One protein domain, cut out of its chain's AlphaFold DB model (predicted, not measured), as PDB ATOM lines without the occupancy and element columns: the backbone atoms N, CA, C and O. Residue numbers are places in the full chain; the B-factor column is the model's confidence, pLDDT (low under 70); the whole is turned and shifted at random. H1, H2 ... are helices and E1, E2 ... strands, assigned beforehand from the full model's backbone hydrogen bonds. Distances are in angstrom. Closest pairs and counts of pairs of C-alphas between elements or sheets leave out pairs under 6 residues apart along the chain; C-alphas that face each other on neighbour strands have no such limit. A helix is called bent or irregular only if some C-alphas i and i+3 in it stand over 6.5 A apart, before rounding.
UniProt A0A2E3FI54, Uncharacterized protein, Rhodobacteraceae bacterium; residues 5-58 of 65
ATOM      1  N   ILE A   5     146.029  38.307  34.890       90.69
ATOM      2  CA  ILE A   5     147.102  37.984  33.949       90.69
ATOM      3  C   ILE A   5     146.462  37.878  32.573       90.69
ATOM      4  O   ILE A   5     145.418  37.235  32.428       90.69
ATOM      5  N   ARG A   6     147.031  38.568  31.589       88.19
ATOM      6  CA  ARG A   6     146.522  38.621  30.213       88.19
ATOM      7  C   ARG A   6     147.690  38.624  29.238       88.19
ATOM      8  O   ARG A   6     148.781  39.053  29.602       88.19
ATOM      9  N   ARG A   7     147.449  38.160  28.014       87.38
ATOM     10  CA  ARG A   7     148.414  38.242  26.915       87.38
ATOM     11  C   ARG A   7     148.129  39.483  26.076       87.38
ATOM     12  O   ARG A   7     146.982  39.697  25.691       87.38
ATOM     13  N   GLU A   8     149.160  40.270  25.806       89.00
ATOM     14  CA  GLU A   8     149.130  41.463  24.958       89.00
ATOM     15  C   GLU A   8     150.279  41.346  23.946       89.00
ATOM     16  O   GLU A   8     151.443  41.556  24.280       89.00
ATOM     17  N   GLY A   9     149.955  40.919  22.719       86.06
ATOM     18  CA  GLY A   9     150.955  40.567  21.705       86.06
ATOM     19  C   GLY A   9     151.889  39.445  22.177       86.06
ATOM     20  O   GLY A   9     151.436  38.365  22.584       86.06
ATOM     21  N   ASP A  10     153.190  39.734  22.155       88.56
ATOM     22  CA  ASP A  10     154.256  38.842  22.631       88.56
ATOM     23  C   ASP A  10     154.527  38.961  24.139       88.56
ATOM     24  O   ASP A  10     155.395  38.275  24.678       88.56
ATOM     25  N   TYR A  11     153.760  39.795  24.847       89.81
ATOM     26  CA  TYR A  11     153.933  40.048  26.272       89.81
ATOM     27  C   TYR A  11     152.829  39.405  27.114       89.81
ATOM     28  O   TYR A  11     151.672  39.276  26.706       89.81
ATOM     29  N   LEU A  12     153.182  39.049  28.350       90.19
ATOM     30  CA  LEU A  12     152.222  38.778  29.417       90.19
ATOM     31  C   LEU A  12     152.181  39.971  30.370       90.19
ATOM     32  O   LEU A  12     153.196  40.360  30.942       90.19
ATOM     33  N   VAL A  13     150.986  40.523  30.571       91.88
ATOM     34  CA  VAL A  13     150.741  41.658  31.461       91.88
ATOM     35  C   VAL A  13     150.079  41.163  32.740       91.88
ATOM     36  O   VAL A  13     148.996  40.569  32.720       91.88
ATOM     37  N   ILE A  14     150.729  41.434  33.874       91.31
ATOM     38  CA  ILE A  14     150.238  41.107  35.214       91.31
ATOM     39  C   ILE A  14     149.805  42.400  35.898       91.31
ATOM     40  O   ILE A  14     150.624  43.266  36.192       91.31
ATOM     41  N   ARG A  15     148.508  42.525  36.186       92.81
ATOM     42  CA  ARG A  15     147.949  43.641  36.962       92.81
ATOM     43  C   ARG A  15     147.636  43.187  38.376       92.81
ATOM     44  O   ARG A  15     146.866  42.244  38.559       92.81
ATOM     45  N   LEU A  16     148.192  43.894  39.355       91.31
ATOM     46  CA  LEU A  16     147.982  43.662  40.780       91.31
ATOM     47  C   LEU A  16     147.785  44.998  41.525       91.31
ATOM     48  O   LEU A  16     148.352  46.009  41.108       91.31
ATOM     49  N   PRO A  17     147.008  45.032  42.623       91.94
ATOM     50  CA  PRO A  17     146.925  46.193  43.501       91.94
ATOM     51  C   PRO A  17     148.296  46.538  44.086       91.94
ATOM     52  O   PRO A  17     149.016  45.648  44.539       91.94
ATOM     53  N   VAL A  18     148.613  47.832  44.176       92.62
ATOM     54  CA  VAL A  18     149.901  48.318  44.710       92.62
ATOM     55  C   VAL A  18     150.189  47.755  46.109       92.62
ATOM     56  O   VAL A  18     151.305  47.320  46.386       92.62
ATOM     57  N   ARG A  19     149.162  47.648  46.962       91.81
ATOM     58  CA  ARG A  19     149.266  47.059  48.311       91.81
ATOM     59  C   ARG A  19     149.771  45.607  48.334       91.81
ATOM     60  O   ARG A  19     150.308  45.168  49.341       91.81
ATOM     61  N   GLU A  20     149.605  44.854  47.245       89.00
ATOM     62  CA  GLU A  20     150.041  43.454  47.144       89.00
ATOM     63  C   GLU A  20     151.449  43.307  46.531       89.00
ATOM     64  O   GLU A  20     152.057  42.239  46.640       89.00
ATOM     65  N   VAL A  21     152.006  44.376  45.943       90.19
ATOM     66  CA  VAL A  21     153.317  44.364  45.263       90.19
ATOM     67  C   VAL A  21     154.438  43.974  46.221       90.19
ATOM     68  O   VAL A  21     155.311  43.187  45.861       90.19
ATOM     69  N   HIS A  22     154.406  44.469  47.463       90.69
ATOM     70  CA  HIS A  22     155.427  44.129  48.454       90.69
ATOM     71  C   HIS A  22     155.459  42.623  48.745       90.69
ATOM     72  O   HIS A  22     156.532  42.019  48.754       90.69
ATOM     73  N   GLY A  23     154.286  42.007  48.927       88.38
ATOM     74  CA  GLY A  23     154.171  40.569  49.169       88.38
ATOM     75  C   GLY A  23     154.699  39.745  47.996       88.38
ATOM     76  O   GLY A  23     155.433  38.779  48.204       88.38
ATOM     77  N   LEU A  24     154.400  40.167  46.764       88.56
ATOM     78  CA  LEU A  24     154.933  39.537  45.557       88.56
ATOM     79  C   LEU A  24     156.462  39.671  45.469       88.56
ATOM     80  O   LEU A  24     157.144  38.680  45.222       88.56
ATOM     81  N   ARG A  25     157.011  40.862  45.738       88.81
ATOM     82  CA  ARG A  25     158.463  41.104  45.746       88.81
ATOM     83  C   ARG A  25     159.176  40.158  46.708       88.81
ATOM     84  O   ARG A  25     160.149  39.519  46.327       88.81
ATOM     85  N   VAL A  26     158.677  40.035  47.938       88.12
ATOM     86  CA  VAL A  26     159.266  39.147  48.953       88.12
ATOM     87  C   VAL A  26     159.157  37.679  48.540       88.12
ATOM     88  O   VAL A  26     160.098  36.915  48.753       88.12
ATOM     89  N   ALA A  27     158.037  37.287  47.927       86.81
ATOM     90  CA  ALA A  27     157.807  35.923  47.460       86.81
ATOM     91  C   ALA A  27     158.749  35.497  46.322       86.81
ATOM     92  O   ALA A  27     159.087  34.318  46.237       86.81
ATOM     93  N   LEU A  28     159.162  36.438  45.468       86.25
ATOM     94  CA  LEU A  28     160.047  36.194  44.323       86.25
ATOM     95  C   LEU A  28     161.532  36.418  44.631       86.25
ATOM     96  O   LEU A  28     162.377  36.089  43.801       86.25
ATOM     97  N   GLN A  29     161.874  36.977  45.796       84.94
ATOM     98  CA  GLN A  29     163.276  37.164  46.161       84.94
ATOM     99  C   GLN A  29     164.016  35.815  46.191       84.94
ATOM    100  O   GLN A  29     163.509  34.864  46.797       84.94
ATOM    101  N   PRO A  30     165.234  35.738  45.622       74.12
ATOM    102  CA  PRO A  30     166.041  34.527  45.680       74.12
ATOM    103  C   PRO A  30     166.290  34.135  47.142       74.12
ATOM    104  O   PRO A  30     166.561  34.996  47.988       74.12
ATOM    105  N   CYS A  31     166.172  32.842  47.463       71.50
ATOM    106  CA  CYS A  31     166.651  32.329  48.745       71.50
ATOM    107  C   CYS A  31     168.078  31.815  48.571       71.50
ATOM    108  O   CYS A  31     168.357  31.053  47.650       71.50
ATOM    109  N   SER A  32     168.965  32.204  49.484       69.56
ATOM    110  CA  SER A  32     170.286  31.584  49.645       69.56
ATOM    111  C   SER A  32     170.180  30.126  50.101       69.56
ATOM    112  O   SER A  32     171.059  29.309  49.845       69.56
ATOM    113  N   CYS A  33     169.070  29.784  50.749       67.12
ATOM    114  CA  CYS A  33     168.659  28.423  51.002       67.12
ATOM    115  C   CYS A  33     168.091  27.823  49.705       67.12
ATOM    116  O   CYS A  33     167.188  28.399  49.117       67.12
ATOM    117  N   ARG A  34     168.514  26.636  49.258       61.62
ATOM    118  CA  ARG A  34     167.848  25.923  48.135       61.62
ATOM    119  C   ARG A  34     166.372  25.556  48.410       61.62
ATOM    120  O   ARG A  34     165.744  24.880  47.604       61.62
ATOM    121  N   ALA A  35     165.824  25.971  49.551       63.44
ATOM    122  CA  ALA A  35     164.460  25.727  49.983       63.44
ATOM    123  C   ALA A  35     163.560  26.951  49.742       63.44
ATOM    124  O   ALA A  35     164.004  28.087  49.582       63.44
ATOM    125  N   ALA A  36     162.247  26.729  49.749       57.50
ATOM    126  CA  ALA A  36     161.276  27.808  49.669       57.50
ATOM    127  C   ALA A  36     161.428  28.772  50.864       57.50
ATOM    128  O   ALA A  36     161.328  28.355  52.016       57.50
ATOM    129  N   LYS A  37     161.601  30.074  50.593       60.75
ATOM    130  CA  LYS A  37     161.657  31.139  51.609       60.75
ATOM    131  C   LYS A  37     160.309  31.254  52.340       60.75
ATOM    132  O   LYS A  37     159.442  32.021  51.932       60.75
ATOM    133  N   SER A  38     160.136  30.462  53.400       63.59
ATOM    134  CA  SER A  38     158.942  30.358  54.256       63.59
ATOM    135  C   SER A  38     157.652  29.866  53.565       63.59
ATOM    136  O   SER A  38     157.368  30.164  52.402       63.59
ATOM    137  N   LYS A  39     156.811  29.138  54.319       66.62
ATOM    138  CA  LYS A  39     155.448  28.745  53.902       66.62
ATOM    139  C   LYS A  39     154.547  29.963  53.655       66.62
ATOM    140  O   LYS A  39     153.630  29.885  52.843       66.62
ATOM    141  N   ALA A  40     154.848  31.100  54.289       70.88
ATOM    142  CA  ALA A  40     154.052  32.325  54.202       70.88
ATOM    143  C   ALA A  40     153.913  32.873  52.768       70.88
ATOM    144  O   ALA A  40     152.888  33.453  52.423       70.88
ATOM    145  N   THR A  41     154.916  32.661  51.906       79.88
ATOM    146  CA  THR A  41     154.902  33.134  50.507       79.88
ATOM    147  C   THR A  41     154.624  32.025  49.490       79.88
ATOM    148  O   THR A  41     154.577  32.288  48.287       79.88
ATOM    149  N   ALA A  42     154.447  30.776  49.939       81.44
ATOM    150  CA  ALA A  42     154.216  29.632  49.056       81.44
ATOM    151  C   ALA A  42     152.908  29.789  48.266       81.44
ATOM    152  O   ALA A  42     152.905  29.652  47.046       81.44
ATOM    153  N   GLY A  43     151.829  30.211  48.935       85.38
ATOM    154  CA  GLY A  43     150.534  30.419  48.282       85.38
ATOM    155  C   GLY A  43     150.516  31.569  47.265       85.38
ATOM    156  O   GLY A  43     149.678  31.573  46.368       85.38
ATOM    157  N   ILE A  44     151.424  32.548  47.374       88.06
ATOM    158  CA  ILE A  44     151.574  33.611  46.363       88.06
ATOM    159  C   ILE A  44     152.230  33.034  45.107       88.06
ATOM    160  O   ILE A  44     151.713  33.235  44.011       88.06
ATOM    161  N   ARG A  45     153.319  32.274  45.276       86.75
ATOM    162  CA  ARG A  45     154.034  31.616  44.173       86.75
ATOM    163  C   ARG A  45     153.147  30.620  43.434       86.75
ATOM    164  O   ARG A  45     153.083  30.671  42.215       86.75
ATOM    165  N   GLU A  46     152.398  29.796  44.161       88.88
ATOM    166  CA  GLU A  46     151.469  28.827  43.569       88.88
ATOM    167  C   GLU A  46     150.360  29.506  42.749       88.88
ATOM    168  O   GLU A  46     150.033  29.076  41.645       88.88
ATOM    169  N   LYS A  47     149.773  30.593  43.266       88.75
ATOM    170  CA  LYS A  47     148.735  31.342  42.538       88.75
ATOM    171  C   LYS A  47     149.291  32.010  41.285       88.75
ATOM    172  O   LYS A  47     148.607  32.026  40.263       88.75
ATOM    173  N   LEU A  48     150.504  32.554  41.371       89.25
ATOM    174  CA  LEU A  48     151.192  33.145  40.231       89.25
ATOM    175  C   LEU A  48     151.472  32.091  39.154       89.25
ATOM    176  O   LEU A  48     151.109  32.309  38.004       89.25
ATOM    177  N   ASP A  49     152.033  30.945  39.537       90.94
ATOM    178  CA  ASP A  49     152.341  29.827  38.641       90.94
ATOM    179  C   ASP A  49     151.097  29.332  37.890       90.94
ATOM    180  O   ASP A  49     151.059  29.351  36.659       90.94
ATOM    181  N   LYS A  50     150.007  29.038  38.612       90.50
ATOM    182  CA  LYS A  50     148.726  28.637  38.002       90.50
ATOM    183  C   LYS A  50     148.180  29.692  37.041       90.50
ATOM    184  O   LYS A  50     147.629  29.359  35.991       90.50
ATOM    185  N   GLY A  51     148.305  30.968  37.401       89.25
ATOM    186  CA  GLY A  51     147.866  32.075  36.561       89.25
ATOM    187  C   GLY A  51     148.683  32.198  35.272       89.25
ATOM    188  O   GLY A  51     148.103  32.399  34.205       89.25
ATOM    189  N   LEU A  52     150.007  32.043  35.361       90.19
ATOM    190  CA  LEU A  52     150.914  32.053  34.212       90.19
ATOM    191  C   LEU A  52     150.669  30.851  33.302       90.19
ATOM    192  O   LEU A  52     150.485  31.042  32.102       90.19
ATOM    193  N   ALA A  53     150.569  29.645  33.865       89.81
ATOM    194  CA  ALA A  53     150.243  28.436  33.115       89.81
ATOM    195  C   ALA A  53     148.939  28.623  32.332       89.81
ATOM    196  O   ALA A  53     148.902  28.442  31.116       89.81
ATOM    197  N   LYS A  54     147.880  29.102  32.994       87.62
ATOM    198  CA  LYS A  54     146.611  29.396  32.320       87.62
ATOM    199  C   LYS A  54     146.786  30.409  31.187       87.62
ATOM    200  O   LYS A  54     146.220  30.207  30.117       87.62
ATOM    201  N   ALA A  55     147.544  31.482  31.396       86.44
ATOM    202  CA  ALA A  55     147.740  32.524  30.389       86.44
ATOM    203  C   ALA A  55     148.555  32.049  29.173       86.44
ATOM    204  O   ALA A  55     148.262  32.476  28.060       86.44
ATOM    205  N   LEU A  56     149.517  31.140  29.365       84.06
ATOM    206  CA  LEU A  56     150.300  30.536  28.280       84.06
ATOM    207  C   LEU A  56     149.439  29.670  27.351       84.06
ATOM    208  O   LEU A  56     149.635  29.695  26.139       84.06
ATOM    209  N   PHE A  57     148.464  28.945  27.907       80.69
ATOM    210  CA  PHE A  57     147.577  28.060  27.141       80.69
ATOM    211  C   PHE A  57     146.252  28.716  26.716       80.69
ATOM    212  O   PHE A  57     145.451  28.102  26.012       80.69
ATOM    213  N   THR A  58     146.000  29.963  27.120       73.00
ATOM    214  CA  THR A  58     144.807  30.710  26.700       73.00
ATOM    215  C   THR A  58     145.081  31.428  25.376       73.00
ATOM    216  O   THR A  58     146.122  32.063  25.209       73.00
TER     217      THR A  58
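This is residues 5 to 58 of the 65 residues of an uncharacterized protein of Rhodobacteraceae bacterium (UniProt A0A2E3FI54). A small hairpin of two strands, E1 and E2, sits beside the last part of one long helix, H2, and a shorter helix, H1, meets the first part of H2 nearly at a right angle, so that H2, the hairpin and H1 make a loose triangle. H2 makes one long side, and residues 30 to 35, in the loop between the helices, stick out beyond it. The printed part has 54 residues, with two named strands and then two named helices, in the order E1, E2, H1, H2; the sheet E1 - E2 is antiparallel, and the class is mixed, helices and strands. The whole is loose, with a radius of gyration of the C-alphas of 12.6 A, and the C-alphas span 36 by 24 by 16 A.

E1 is residues 5 to 8, 9.9 A from first to last C-alpha, and begins with C-alpha 5 at (147.102, 37.984, 33.949). E2 is residues 11 to 15, 12.8 A long. H2, the longest helix, is residues 39 to 57 and 27.9 A long; its last C-alpha, that of Phe 57, is at (147.577, 28.060, 27.141). H2 is irregular: C-alphas 40 and 43 are 7.1 A apart. H1 is residues 18 to 28, 15.8 A long, with C-alpha 18 at (149.901, 48.318, 44.710). H1 is irregular too, but only just: C-alphas 19 and 22 are 6.8 A apart.

E1 and E2 form a hairpin, antiparallel with 143 degrees between their directions. C-alphas 5 and 14 face each other at 4.6 A. N 8 and O 11 are within hydrogen-bond range at 2.8 A, as are N 6 and O 13 at 3.0 A. The closest C-alphas of E1 and H2 are those of Arg 6 and Ala 55, 6.2 A apart; those of E2 and H2 are Leu 12 and Ala 55, 7.8 A apart. H1 and H2 touch, H2 with residues 41 to 45 alone, and their closest C-alphas, those of Ala 27 and Thr 41, are 5.0 A apart. Their lines, both rough ones, are about perpendicular at 83 degrees. E1 and H1 are apart. O i to N i+4 pairs are within hydrogen-bond range in 5 of 7 cases in H1 and 13 of 15 in H2.

The two C-alphas farthest apart are those of Gly 9 and Cys 33, at 36.3 A. The printed part has no cut. The links E1 to E2 and E2 to H1 are tight, with 2 residues each, and H1 to H2 is a short link of 10 residues. Residues 30 to 35 stand free. The mean pLDDT of the printed part is 83.6, and residues 32 to 39 are under 70.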